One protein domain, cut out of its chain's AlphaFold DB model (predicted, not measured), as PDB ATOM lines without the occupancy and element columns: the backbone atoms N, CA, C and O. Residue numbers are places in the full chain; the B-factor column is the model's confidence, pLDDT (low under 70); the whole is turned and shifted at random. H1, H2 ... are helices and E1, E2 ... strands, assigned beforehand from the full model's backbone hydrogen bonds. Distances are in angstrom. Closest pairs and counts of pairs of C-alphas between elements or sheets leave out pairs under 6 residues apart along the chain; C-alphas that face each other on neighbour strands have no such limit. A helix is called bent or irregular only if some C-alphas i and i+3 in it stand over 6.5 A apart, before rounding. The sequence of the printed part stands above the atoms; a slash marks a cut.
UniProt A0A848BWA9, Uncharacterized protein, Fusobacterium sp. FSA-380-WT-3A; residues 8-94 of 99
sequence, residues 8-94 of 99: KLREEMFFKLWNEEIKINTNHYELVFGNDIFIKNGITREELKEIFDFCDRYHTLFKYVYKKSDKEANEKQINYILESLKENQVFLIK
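This is residues 8 to 94 of the 99 residues of an uncharacterized protein of Fusobacterium sp. FSA-380-WT-3A (UniProt A0A848BWA9). What is the main picture? Two long helices, H2 and H3, meet at a steep angle, with residues 45 to 52 of H2 packing on H3; H3 only grazes a small three-stranded sheet of E1, E2 and E3 with its residues 80 to 85, and H1 lies beyond the E1 edge of that sheet, near H2 where Arg 10 comes closest to Phe 62. What makes it up? The printed part has 87 residues with three named helices and three named strands, in the order H1 E1 E2 H2 H3 E3, and the class is mostly helix. The sheet order is E1 E2 E3, antiparallel throughout. How is it spread? It is compact, with a radius of gyration of the C-alphas of 12.8 A, and the C-alphas span 37 by 28 by 20 A.

What comes first? H1, residues 8 to 21, is 20.0 A long and begins at C-alpha 8 (22.512, 48.800, 7.023). E1, residues 29 to 31, is 6.9 A long, and E2, residues 37 to 40, is 9.6 A long. What follows? H2, residues 45 to 62, is 24.5 A long and begins at C-alpha 45 (4.998, 25.514, -3.569). It has a kink of 34 degrees near residue 56 and is irregular, with C-alphas 57 and 60 7.7 A apart. What comes last? H3, residues 71 to 87, is 25.0 A long, and E3, residues 90 to 93, is 9.9 A long and ends at C-alpha 93 (14.869, 36.010, -6.949).

Where is H1? H1 and H2 are close but not clearly touching, the closest C-alphas being those of Arg 10 and Phe 62, 6.7 A apart. How do the strands pair? E1 and E2 form an antiparallel hairpin, with N 30 and O 38 within hydrogen-bond range at 2.8 A. E2 and E3 are antiparallel, with N 39 and O 91 at 2.8 A. How do the other helices sit? H2, with residues 45 to 52 alone, touches H3 at a steep tilt of 55 degrees, opposite ways; the closest C-alphas, of Leu 48 and Ile 78, are 6.6 A apart. H3 is on the sheet but only grazes it, with residues 80 to 85. Are the helix backbones complete? Every O i to N i+4 pair is within hydrogen-bond range in H1, against 12 of 14 in H2 and 12 of 13 in H3.

How large is it? The two C-alphas farthest apart, those of Leu 9 and Glu 87, are 37.1 A apart. Is the printed part cut, or are its links long? The printed part has no cut, and no link is long. Where is confidence low? The mean pLDDT of the printed part is 84.0, and residues 63 to 70 are under 70.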
ATOM      1  N   LYS A   8      21.901  49.835   6.185       82.06
ATOM      2  CA  LYS A   8      22.512  48.800   7.023       82.06
ATOM      3  C   LYS A   8      21.513  48.300   8.062       82.06
ATOM      4  O   LYS A   8      21.335  47.097   8.211       82.06
ATOM      5  N   LEU A   9      20.786  49.216   8.703       84.06
ATOM      6  CA  LEU A   9      19.724  48.867   9.649       84.06
ATOM      7  C   LEU A   9      18.593  48.079   8.974       84.06
ATOM      8  O   LEU A   9      17.998  47.193   9.584       84.06
ATOM      9  N   ARG A  10      18.290  48.386   7.706       81.06
ATOM     10  CA  ARG A  10      17.293  47.652   6.919       81.06
ATOM     11  C   ARG A  10      17.713  46.209   6.667       81.06
ATOM     12  O   ARG A  10      16.905  45.306   6.855       81.06
ATOM     13  N   GLU A  11      18.961  46.015   6.263       81.88
ATOM     14  CA  GLU A  11      19.549  44.701   6.014       81.88
ATOM     15  C   GLU A  11      19.601  43.859   7.297       81.88
ATOM     16  O   GLU A  11      19.110  42.732   7.319       81.88
ATOM     17  N   GLU A  12      20.078  44.434   8.405       85.31
ATOM     18  CA  GLU A  12      20.090  43.777   9.719       85.31
ATOM     19  C   GLU A  12      18.678  43.366  10.172       85.31
ATOM     20  O   GLU A  12      18.468  42.245  10.641       85.31
ATOM     21  N   MET A  13      17.690  44.250   9.995       87.69
ATOM     22  CA  MET A  13      16.295  43.963  10.335       87.69
ATOM     23  C   MET A  13      15.698  42.869   9.444       87.69
ATOM     24  O   MET A  13      14.969  42.012   9.941       87.69
ATOM     25  N   PHE A  14      16.005  42.879   8.145       86.56
ATOM     26  CA  PHE A  14      15.574  41.840   7.215       86.56
ATOM     27  C   PHE A  14      16.091  40.469   7.643       86.56
ATOM     28  O   PHE A  14      15.283  39.563   7.828       86.56
ATOM     29  N   PHE A  15      17.397  40.327   7.883       87.19
ATOM     30  CA  PHE A  15      17.969  39.047   8.307       87.19
ATOM     31  C   PHE A  15      17.411  38.575   9.646       87.19
ATOM     32  O   PHE A  15      17.155  37.384   9.822       87.19
ATOM     33  N   LYS A  16      17.184  39.497  10.587       90.62
ATOM     34  CA  LYS A  16      16.543  39.169  11.859       90.62
ATOM     35  C   LYS A  16      15.140  38.592  11.645       90.62
ATOM     36  O   LYS A  16      14.875  37.485  12.101       90.62
ATOM     37  N   LEU A  17      14.271  39.312  10.933       91.25
ATOM     38  CA  LEU A  17      12.888  38.888  10.689       91.25
ATOM     39  C   LEU A  17      12.819  37.606   9.856       91.25
ATOM     40  O   LEU A  17      12.007  36.731  10.143       91.25
ATOM     41  N   TRP A  18      13.696  37.471   8.859       90.19
ATOM     42  CA  TRP A  18      13.809  36.261   8.053       90.19
ATOM     43  C   TRP A  18      14.099  35.042   8.929       90.19
ATOM     44  O   TRP A  18      13.366  34.063   8.880       90.19
ATOM     45  N   ASN A  19      15.124  35.123   9.782       89.69
ATOM     46  CA  ASN A  19      15.509  34.024  10.670       89.69
ATOM     47  C   ASN A  19      14.454  33.712  11.747       89.69
ATOM     48  O   ASN A  19      14.385  32.582  12.229       89.69
ATOM     49  N   GLU A  20      13.662  34.703  12.159       92.25
ATOM     50  CA  GLU A  20      12.595  34.522  13.149       92.25
ATOM     51  C   GLU A  20      11.342  33.860  12.546       92.25
ATOM     52  O   GLU A  20      10.707  33.032  13.210       92.25
ATOM     53  N   GLU A  21      10.986  34.199  11.302       92.12
ATOM     54  CA  GLU A  21       9.699  33.824  10.703       92.12
ATOM     55  C   GLU A  21       9.762  32.750   9.626       92.12
ATOM     56  O   GLU A  21       8.844  31.934   9.572       92.12
ATOM     57  N   ILE A  22      10.792  32.744   8.779       90.75
ATOM     58  CA  ILE A  22      10.886  31.801   7.665       90.75
ATOM     59  C   ILE A  22      11.419  30.465   8.178       90.75
ATOM     60  O   ILE A  22      12.575  30.347   8.587       90.75
ATOM     61  N   LYS A  23      10.575  29.433   8.130       87.38
ATOM     62  CA  LYS A  23      10.873  28.078   8.619       87.38
ATOM     63  C   LYS A  23      10.793  27.037   7.508       87.38
ATOM     64  O   LYS A  23      10.294  25.931   7.705       87.38
ATOM     65  N   ILE A  24      11.335  27.393   6.352       88.88
ATOM     66  CA  ILE A  24      11.441  26.516   5.184       88.88
ATOM     67  C   ILE A  24      12.778  25.766   5.169       88.88
ATOM     68  O   ILE A  24      13.728  26.127   5.872       88.88
ATOM     69  N   ASN A  25      12.879  24.718   4.356       87.12
ATOM     70  CA  ASN A  25      14.075  23.892   4.277       87.12
ATOM     71  C   ASN A  25      15.253  24.664   3.656       87.12
ATOM     72  O   ASN A  25      15.276  24.977   2.464       87.12
ATOM     73  N   THR A  26      16.288  24.904   4.462       86.88
ATOM     74  CA  THR A  26      17.495  25.655   4.080       86.88
ATOM     75  C   THR A  26      18.351  24.966   3.017       86.88
ATOM     76  O   THR A  26      19.269  25.578   2.486       86.88
ATOM     77  N   ASN A  27      18.074  23.707   2.664       90.75
ATOM     78  CA  ASN A  27      18.746  23.048   1.542       90.75
ATOM     79  C   ASN A  27      18.245  23.555   0.181       90.75
ATOM     80  O   ASN A  27      18.943  23.396  -0.823       90.75
ATOM     81  N   HIS A  28      17.050  24.155   0.139       91.31
ATOM     82  CA  HIS A  28      16.389  24.567  -1.101       91.31
ATOM     83  C   HIS A  28      16.404  26.076  -1.339       91.31
ATOM     84  O   HIS A  28      15.880  26.540  -2.350       91.31
ATOM     85  N   TYR A  29      17.041  26.846  -0.459       91.44
ATOM     86  CA  TYR A  29      17.271  28.263  -0.697       91.44
ATOM     87  C   TYR A  29      18.576  28.745  -0.066       91.44
ATOM     88  O   TYR A  29      19.139  28.100   0.814       91.44
ATOM     89  N   GLU A  30      19.068  29.885  -0.530       89.62
ATOM     90  CA  GLU A  30      20.245  30.546   0.015       89.62
ATOM     91  C   GLU A  30      20.096  32.060  -0.127       89.62
ATOM     92  O   GLU A  30      19.838  32.567  -1.221       89.62
ATOM     93  N   LEU A  31      20.247  32.775   0.987       87.19
ATOM     94  CA  LEU A  31      20.355  34.230   0.993       87.19
ATOM     95  C   LEU A  31      21.763  34.620   0.557       87.19
ATOM     96  O   LEU A  31      22.733  34.102   1.106       87.19
ATOM     97  N   VAL A  32      21.873  35.527  -0.414       82.38
ATOM     98  CA  VAL A  32      23.170  35.842  -1.036       82.38
ATOM     99  C   VAL A  32      23.664  37.238  -0.691       82.38
ATOM    100  O   VAL A  32      24.636  37.394   0.041       82.38
ATOM    101  N   PHE A  33      23.017  38.265  -1.238       72.56
ATOM    102  CA  PHE A  33      23.453  39.653  -1.124       72.56
ATOM    103  C   PHE A  33      22.251  40.533  -0.828       72.56
ATOM    104  O   PHE A  33      21.293  40.557  -1.599       72.56
ATOM    105  N   GLY A  34      22.306  41.252   0.296       75.56
ATOM    106  CA  GLY A  34      21.165  42.003   0.807       75.56
ATOM    107  C   GLY A  34      19.959  41.085   0.995       75.56
ATOM    108  O   GLY A  34      19.946  40.225   1.869       75.56
ATOM    109  N   ASN A  35      18.959  41.262   0.141       76.88
ATOM    110  CA  ASN A  35      17.691  40.541   0.157       76.88
ATOM    111  C   ASN A  35      17.493  39.658  -1.088       76.88
ATOM    112  O   ASN A  35      16.352  39.364  -1.429       76.88
ATOM    113  N   ASP A  36      18.551  39.307  -1.815       84.81
ATOM    114  CA  ASP A  36      18.474  38.361  -2.930       84.81
ATOM    115  C   ASP A  36      18.426  36.920  -2.415       84.81
ATOM    116  O   ASP A  36      19.137  36.563  -1.469       84.81
ATOM    117  N   ILE A  37      17.627  36.075  -3.074       88.88
ATOM    118  CA  ILE A  37      17.482  34.660  -2.714       88.88
ATOM    119  C   ILE A  37      17.731  33.777  -3.932       88.88
ATOM    120  O   ILE A  37      17.012  33.853  -4.933       88.88
ATOM    121  N   PHE A  38      18.698  32.871  -3.820       91.50
ATOM    122  CA  PHE A  38      18.779  31.710  -4.696       91.50
ATOM    123  C   PHE A  38      17.814  30.639  -4.214       91.50
ATOM    124  O   PHE A  38      17.906  30.172  -3.087       91.50
ATOM    125  N   ILE A  39      16.924  30.215  -5.095       92.94
ATOM    126  CA  ILE A  39      16.023  29.090  -4.909       92.94
ATOM    127  C   ILE A  39      16.604  27.898  -5.662       92.94
ATOM    128  O   ILE A  39      17.003  28.032  -6.817       92.94
ATOM    129  N   LYS A  40      16.667  26.736  -5.023       93.31
ATOM    130  CA  LYS A  40      17.232  25.506  -5.584       93.31
ATOM    131  C   LYS A  40      16.117  24.505  -5.871       93.31
ATOM    132  O   LYS A  40      15.041  24.554  -5.272       93.31
ATOM    133  N   ASN A  41      16.386  23.571  -6.780       91.38
ATOM    134  CA  ASN A  41      15.463  22.478  -7.060       91.38
ATOM    135  C   ASN A  41      15.121  21.700  -5.770       91.38
ATOM    136  O   ASN A  41      15.958  21.536  -4.877       91.38
ATOM    137  N   GLY A  42      13.880  21.225  -5.683       90.88
ATOM    138  CA  GLY A  42      13.320  20.584  -4.494       90.88
ATOM    139  C   GLY A  42      12.551  21.522  -3.563       90.88
ATOM    140  O   GLY A  42      11.866  21.015  -2.681       90.88
ATOM    141  N   ILE A  43      12.590  22.847  -3.781       94.75
ATOM    142  CA  ILE A  43      11.682  23.750  -3.066       94.75
ATOM    143  C   ILE A  43      10.227  23.424  -3.409       94.75
ATOM    144  O   ILE A  43       9.882  23.120  -4.557       94.75
ATOM    145  N   THR A  44       9.360  23.516  -2.414       94.25
ATOM    146  CA  THR A  44       7.928  23.284  -2.576       94.25
ATOM    147  C   THR A  44       7.167  24.570  -2.880       94.25
ATOM    148  O   THR A  44       7.639  25.695  -2.686       94.25
ATOM    149  N   ARG A  45       5.930  24.404  -3.357       94.38
ATOM    150  CA  ARG A  45       4.998  25.514  -3.569       94.38
ATOM    151  C   ARG A  45       4.690  26.229  -2.254       94.38
ATOM    152  O   ARG A  45       4.585  27.449  -2.241       94.38
ATOM    153  N   GLU A  46       4.525  25.475  -1.176       93.38
ATOM    154  CA  GLU A  46       4.207  25.966   0.163       93.38
ATOM    155  C   GLU A  46       5.348  26.817   0.725       93.38
ATOM    156  O   GLU A  46       5.098  27.907   1.233       93.38
ATOM    157  N   GLU A  47       6.595  26.382   0.546       93.44
ATOM    158  CA  GLU A  47       7.769  27.157   0.962       93.44
ATOM    159  C   GLU A  47       7.894  28.461   0.169       93.44
ATOM    160  O   GLU A  47       8.144  29.515   0.746       93.44
ATOM    161  N   LEU A  48       7.650  28.431  -1.146       91.75
ATOM    162  CA  LEU A  48       7.613  29.657  -1.947       91.75
ATOM    163  C   LEU A  48       6.494  30.602  -1.486       91.75
ATOM    164  O   LEU A  48       6.721  31.808  -1.408       91.75
ATOM    165  N   LYS A  49       5.308  30.080  -1.145       90.88
ATOM    166  CA  LYS A  49       4.214  30.890  -0.578       90.88
ATOM    167  C   LYS A  49       4.631  31.567   0.720       90.88
ATOM    168  O   LYS A  49       4.344  32.744   0.883       90.88
ATOM    169  N   GLU A  50       5.346  30.868   1.595       91.69
ATOM    170  CA  GLU A  50       5.846  31.442   2.846       91.69
ATOM    171  C   GLU A  50       6.797  32.626   2.599       91.69
ATOM    172  O   GLU A  50       6.672  33.663   3.255       91.69
ATOM    173  N   ILE A  51       7.678  32.520   1.594       89.06
ATOM    174  CA  ILE A  51       8.554  33.621   1.160       89.06
ATOM    175  C   ILE A  51       7.728  34.810   0.648       89.06
ATOM    176  O   ILE A  51       7.957  35.947   1.063       89.06
ATOM    177  N   PHE A  52       6.756  34.575  -0.239       86.12
ATOM    178  CA  PHE A  52       5.923  35.654  -0.784       86.12
ATOM    179  C   PHE A  52       5.040  36.305   0.286       86.12
ATOM    180  O   PHE A  52       4.940  37.530   0.319       86.12
ATOM    181  N   ASP A  53       4.472  35.526   1.207       87.38
ATOM    182  CA  ASP A  53       3.684  36.039   2.329       87.38
ATOM    183  C   ASP A  53       4.541  36.901   3.270       87.38
ATOM    184  O   ASP A  53       4.075  37.916   3.794       87.38
ATOM    185  N   PHE A  54       5.804  36.526   3.489       88.31
ATOM    186  CA  PHE A  54       6.762  37.355   4.219       88.31
ATOM    187  C   PHE A  54       7.014  38.686   3.500       88.31
ATOM    188  O   PHE A  54       6.989  39.749   4.128       88.31
ATOM    189  N   CYS A  55       7.171  38.655   2.175       82.31
ATOM    190  CA  CYS A  55       7.285  39.868   1.372       82.31
ATOM    191  C   CYS A  55       6.043  40.751   1.469       82.31
ATOM    192  O   CYS A  55       6.173  41.945   1.736       82.31
ATOM    193  N   ASP A  56       4.851  40.172   1.360       81.25
ATOM    194  CA  ASP A  56       3.568  40.858   1.528       81.25
ATOM    195  C   ASP A  56       3.415  41.514   2.912       81.25
ATOM    196  O   ASP A  56       2.846  42.601   3.039       81.25
ATOM    197  N   ARG A  57       3.932  40.898   3.979       86.56
ATOM    198  CA  ARG A  57       3.889  41.504   5.322       86.56
ATOM    199  C   ARG A  57       4.829  42.697   5.441       86.56
ATOM    200  O   ARG A  57       4.459  43.727   6.011       86.56
ATOM    201  N   TYR A  58       6.040  42.569   4.904       84.31
ATOM    202  CA  TYR A  58       7.122  43.511   5.177       84.31
ATOM    203  C   TYR A  58       7.417  44.507   4.056       84.31
ATOM    204  O   TYR A  58       8.244  45.403   4.247       84.31
ATOM    205  N   HIS A  59       6.693  44.458   2.929       77.88
ATOM    206  CA  HIS A  59       7.010  45.315   1.786       77.88
ATOM    207  C   HIS A  59       6.967  46.821   2.102       77.88
ATOM    208  O   HIS A  59       7.690  47.620   1.502       77.88
ATOM    209  N   THR A  60       6.128  47.228   3.062       76.31
ATOM    210  CA  THR A  60       6.021  48.627   3.507       76.31
ATOM    211  C   THR A  60       7.158  49.056   4.432       76.31
ATOM    212  O   THR A  60       7.577  50.212   4.377       76.31
ATOM    213  N   LEU A  61       7.674  48.146   5.265       77.31
ATOM    214  CA  LEU A  61       8.774  48.413   6.202       77.31
ATOM    215  C   LEU A  61      10.071  48.728   5.452       77.31
ATOM    216  O   LEU A  61      10.860  49.585   5.853       77.31
ATOM    217  N   PHE A  62      10.244  48.045   4.332       71.69
ATOM    218  CA  PHE A  62      11.464  48.044   3.552       71.69
ATOM    219  C   PHE A  62      11.366  48.886   2.253       71.69
ATOM    220  O   PHE A  62      12.384  49.120   1.603       71.69
ATOM    221  N   LYS A  63      10.174  49.451   1.974       63.91
ATOM    222  CA  LYS A  63       9.824  50.408   0.900       63.91
ATOM    223  C   LYS A  63      10.042  49.870  -0.510       63.91
ATOM    224  O   LYS A  63      10.886  50.355  -1.252       63.91
ATOM    225  N   TYR A  64       9.172  48.942  -0.889       59.97
ATOM    226  CA  TYR A  64       9.104  48.436  -2.256       59.97
ATOM    227  C   TYR A  64       8.052  49.119  -3.097       59.97
ATOM    228  O   TYR A  64       6.950  49.405  -2.619       59.97
ATOM    229  N   VAL A  65       8.354  49.253  -4.395       50.59
ATOM    230  CA  VAL A  65       7.332  49.291  -5.451       50.59
ATOM    231  C   VAL A  65       6.718  47.895  -5.543       50.59
ATOM    232  O   VAL A  65       6.826  47.178  -6.533       50.59
ATOM    233  N   TYR A  66       6.085  47.479  -4.455       48.59
ATOM    234  CA  TYR A  66       5.293  46.279  -4.430       48.59
ATOM    235  C   TYR A  66       3.963  46.653  -5.064       48.59
ATOM    236  O   TYR A  66       3.084  47.241  -4.426       48.59
ATOM    237  N   LYS A  67       3.814  46.369  -6.362       51.41
ATOM    238  CA  LYS A  67       2.467  46.190  -6.895       51.41
ATOM    239  C   LYS A  67       1.909  45.045  -6.087       51.41
ATOM    240  O   LYS A  67       2.397  43.939  -6.260       51.41
ATOM    241  N   LYS A  68       0.966  45.350  -5.193       51.94
ATOM    242  CA  LYS A  68       0.222  44.368  -4.411       51.94
ATOM    243  C   LYS A  68      -0.194  43.269  -5.380       51.94
ATOM    244  O   LYS A  68      -1.102  43.486  -6.182       51.94
ATOM    245  N   SER A  69       0.560  42.181  -5.415       55.19
ATOM    246  CA  SER A  69       0.243  41.063  -6.273       55.19
ATOM    247  C   SER A  69      -1.023  40.504  -5.666       55.19
ATOM    248  O   SER A  69      -1.104  40.217  -4.470       55.19
ATOM    249  N   ASP A  70      -2.083  40.455  -6.458       65.56
ATOM    250  CA  ASP A  70      -3.195  39.624  -6.053       65.56
ATOM    251  C   ASP A  70      -2.705  38.167  -5.964       65.56
ATOM    252  O   ASP A  70      -1.632  37.792  -6.455       65.56
ATOM    253  N   LYS A  71      -3.496  37.322  -5.300       70.06
ATOM    254  CA  LYS A  71      -3.161  35.902  -5.138       70.06
ATOM    255  C   LYS A  71      -2.855  35.222  -6.476       70.06
ATOM    256  O   LYS A  71      -2.069  34.283  -6.508       70.06
ATOM    257  N   GLU A  72      -3.456  35.692  -7.568       77.06
ATOM    258  CA  GLU A  72      -3.257  35.141  -8.904       77.06
ATOM    259  C   GLU A  72      -1.865  35.475  -9.462       77.06
ATOM    260  O   GLU A  72      -1.209  34.604 -10.033       77.06
ATOM    261  N   ALA A  73      -1.381  36.703  -9.270       76.12
ATOM    262  CA  ALA A  73      -0.033  37.105  -9.652       76.12
ATOM    263  C   ALA A  73       1.040  36.332  -8.865       76.12
ATOM    264  O   ALA A  73       1.972  35.811  -9.482       76.12
ATOM    265  N   ASN A  74       0.869  36.173  -7.545       79.50
ATOM    266  CA  ASN A  74       1.773  35.347  -6.731       79.50
ATOM    267  C   ASN A  74       1.781  33.891  -7.217       79.50
ATOM    268  O   ASN A  74       2.844  33.305  -7.407       79.50
ATOM    269  N   GLU A  75       0.613  33.314  -7.505       85.69
ATOM    270  CA  GLU A  75       0.517  31.934  -7.987       85.69
ATOM    271  C   GLU A  75       1.167  31.750  -9.371       85.69
ATOM    272  O   GLU A  75       1.863  30.758  -9.606       85.69
ATOM    273  N   LYS A  76       1.004  32.720 -10.283       87.38
ATOM    274  CA  LYS A  76       1.698  32.735 -11.584       87.38
ATOM    275  C   LYS A  76       3.212  32.775 -11.406       87.38
ATOM    276  O   LYS A  76       3.921  32.050 -12.100       87.38
ATOM    277  N   GLN A  77       3.700  33.583 -10.470       86.62
ATOM    278  CA  GLN A  77       5.127  33.709 -10.207       86.62
ATOM    279  C   GLN A  77       5.707  32.443  -9.571       86.62
ATOM    280  O   GLN A  77       6.763  31.981  -9.998       86.62
ATOM    281  N   ILE A  78       4.986  31.813  -8.639       90.62
ATOM    282  CA  ILE A  78       5.366  30.512  -8.074       90.62
ATOM    283  C   ILE A  78       5.437  29.442  -9.167       90.62
ATOM    284  O   ILE A  78       6.426  28.717  -9.248       90.62
ATOM    285  N   ASN A  79       4.427  29.363 -10.040       92.88
ATOM    286  CA  ASN A  79       4.444  28.429 -11.167       92.88
ATOM    287  C   ASN A  79       5.652  28.666 -12.070       92.88
ATOM    288  O   ASN A  79       6.347  27.718 -12.418       92.88
ATOM    289  N   TYR A  80       5.932  29.924 -12.408       91.38
ATOM    290  CA  TYR A  80       7.081  30.276 -13.232       91.38
ATOM    291  C   TYR A  80       8.414  29.848 -12.601       91.38
ATOM    292  O   TYR A  80       9.252  29.272 -13.294       91.38
ATOM    293  N   ILE A  81       8.598  30.071 -11.294       91.12
ATOM    294  CA  ILE A  81       9.797  29.637 -10.561       91.12
ATOM    295  C   ILE A  81       9.917  28.111 -10.598       91.12
ATOM    296  O   ILE A  81      10.965  27.591 -10.968       91.12
ATOM    297  N   LEU A  82       8.845  27.389 -10.261       93.50
ATOM    298  CA  LEU A  82       8.856  25.927 -10.214       93.50
ATOM    299  C   LEU A  82       9.114  25.297 -11.589       93.50
ATOM    300  O   LEU A  82       9.885  24.347 -11.673       93.50
ATOM    301  N   GLU A  83       8.515  25.816 -12.664       92.88
ATOM    302  CA  GLU A  83       8.806  25.346 -14.026       92.88
ATOM    303  C   GLU A  83      10.249  25.663 -14.427       92.88
ATOM    304  O   GLU A  83      10.955  24.787 -14.926       92.88
ATOM    305  N   SER A  84      10.732  26.874 -14.125       91.62
ATOM    306  CA  SER A  84      12.124  27.250 -14.390       91.62
ATOM    307  C   SER A  84      13.109  26.330 -13.668       91.62
ATOM    308  O   SER A  84      14.172  26.045 -14.214       91.62
ATOM    309  N   LEU A  85      12.752  25.836 -12.474       92.75
ATOM    310  CA  LEU A  85      13.572  24.916 -11.683       92.75
ATOM    311  C   LEU A  85      13.614  23.476 -12.223       92.75
ATOM    312  O   LEU A  85      14.504  22.703 -11.867       92.75
ATOM    313  N   LYS A  86      12.660  23.092 -13.080       89.56
ATOM    314  CA  LYS A  86      12.711  21.793 -13.770       89.56
ATOM    315  C   LYS A  86      13.787  21.782 -14.848       89.56
ATOM    316  O   LYS A  86      14.425  20.756 -15.061       89.56
ATOM    317  N   GLU A  87      13.975  22.916 -15.519       85.81
ATOM    318  CA  GLU A  87      14.987  23.091 -16.564       85.81
ATOM    319  C   GLU A  87      16.342  23.523 -15.984       85.81
ATOM    320  O   GLU A  87      17.392  23.106 -16.470       85.81
ATOM    321  N   ASN A  88      16.326  24.326 -14.917       78.94
ATOM    322  CA  ASN A  88      17.506  24.909 -14.286       78.94
ATOM    323  C   ASN A  88      17.594  24.471 -12.825       78.94
ATOM    324  O   ASN A  88      16.633  24.577 -12.086       78.94
ATOM    325  N   GLN A  89      18.758  24.048 -12.332       85.56
ATOM    326  CA  GLN A  89      18.854  23.603 -10.929       85.56
ATOM    327  C   GLN A  89      18.658  24.731  -9.896       85.56
ATOM    328  O   GLN A  89      18.447  24.445  -8.714       85.56
ATOM    329  N   VAL A  90      18.752  25.996 -10.325       90.06
ATOM    330  CA  VAL A  90      18.705  27.188  -9.472       90.06
ATOM    331  C   VAL A  90      17.934  28.312 -10.170       90.06
ATOM    332  O   VAL A  90      18.071  28.511 -11.375       90.06
ATOM    333  N   PHE A  91      17.173  29.081  -9.395       91.00
ATOM    334  CA  PHE A  91      16.473  30.293  -9.806       91.00
ATOM    335  C   PHE A  91      16.837  31.443  -8.862       91.00
ATOM    336  O   PHE A  91      16.824  31.271  -7.648       91.00
ATOM    337  N   LEU A  92      17.153  32.626  -9.389       88.88
ATOM    338  CA  LEU A  92      17.492  33.791  -8.571       88.88
ATOM    339  C   LEU A  92      16.304  34.744  -8.475       88.88
ATOM    340  O   LEU A  92      15.917  35.364  -9.467       88.88
ATOM    341  N   ILE A  93      15.777  34.915  -7.266       85.31
ATOM    342  CA  ILE A  93      14.869  36.010  -6.949       85.31
ATOM    343  C   ILE A  93      15.737  37.196  -6.536       85.31
ATOM    344  O   ILE A  93      16.181  37.302  -5.393       85.31
ATOM    345  N   LYS A  94      16.021  38.065  -7.506       79.69
ATOM    346  CA  LYS A  94      16.688  39.338  -7.237       79.69
ATOM    347  C   LYS A  94      15.708  40.312  -6.639       79.69
ATOM    348  O   LYS A  94      14.537  40.300  -7.023       79.69
TER     349      LYS A  94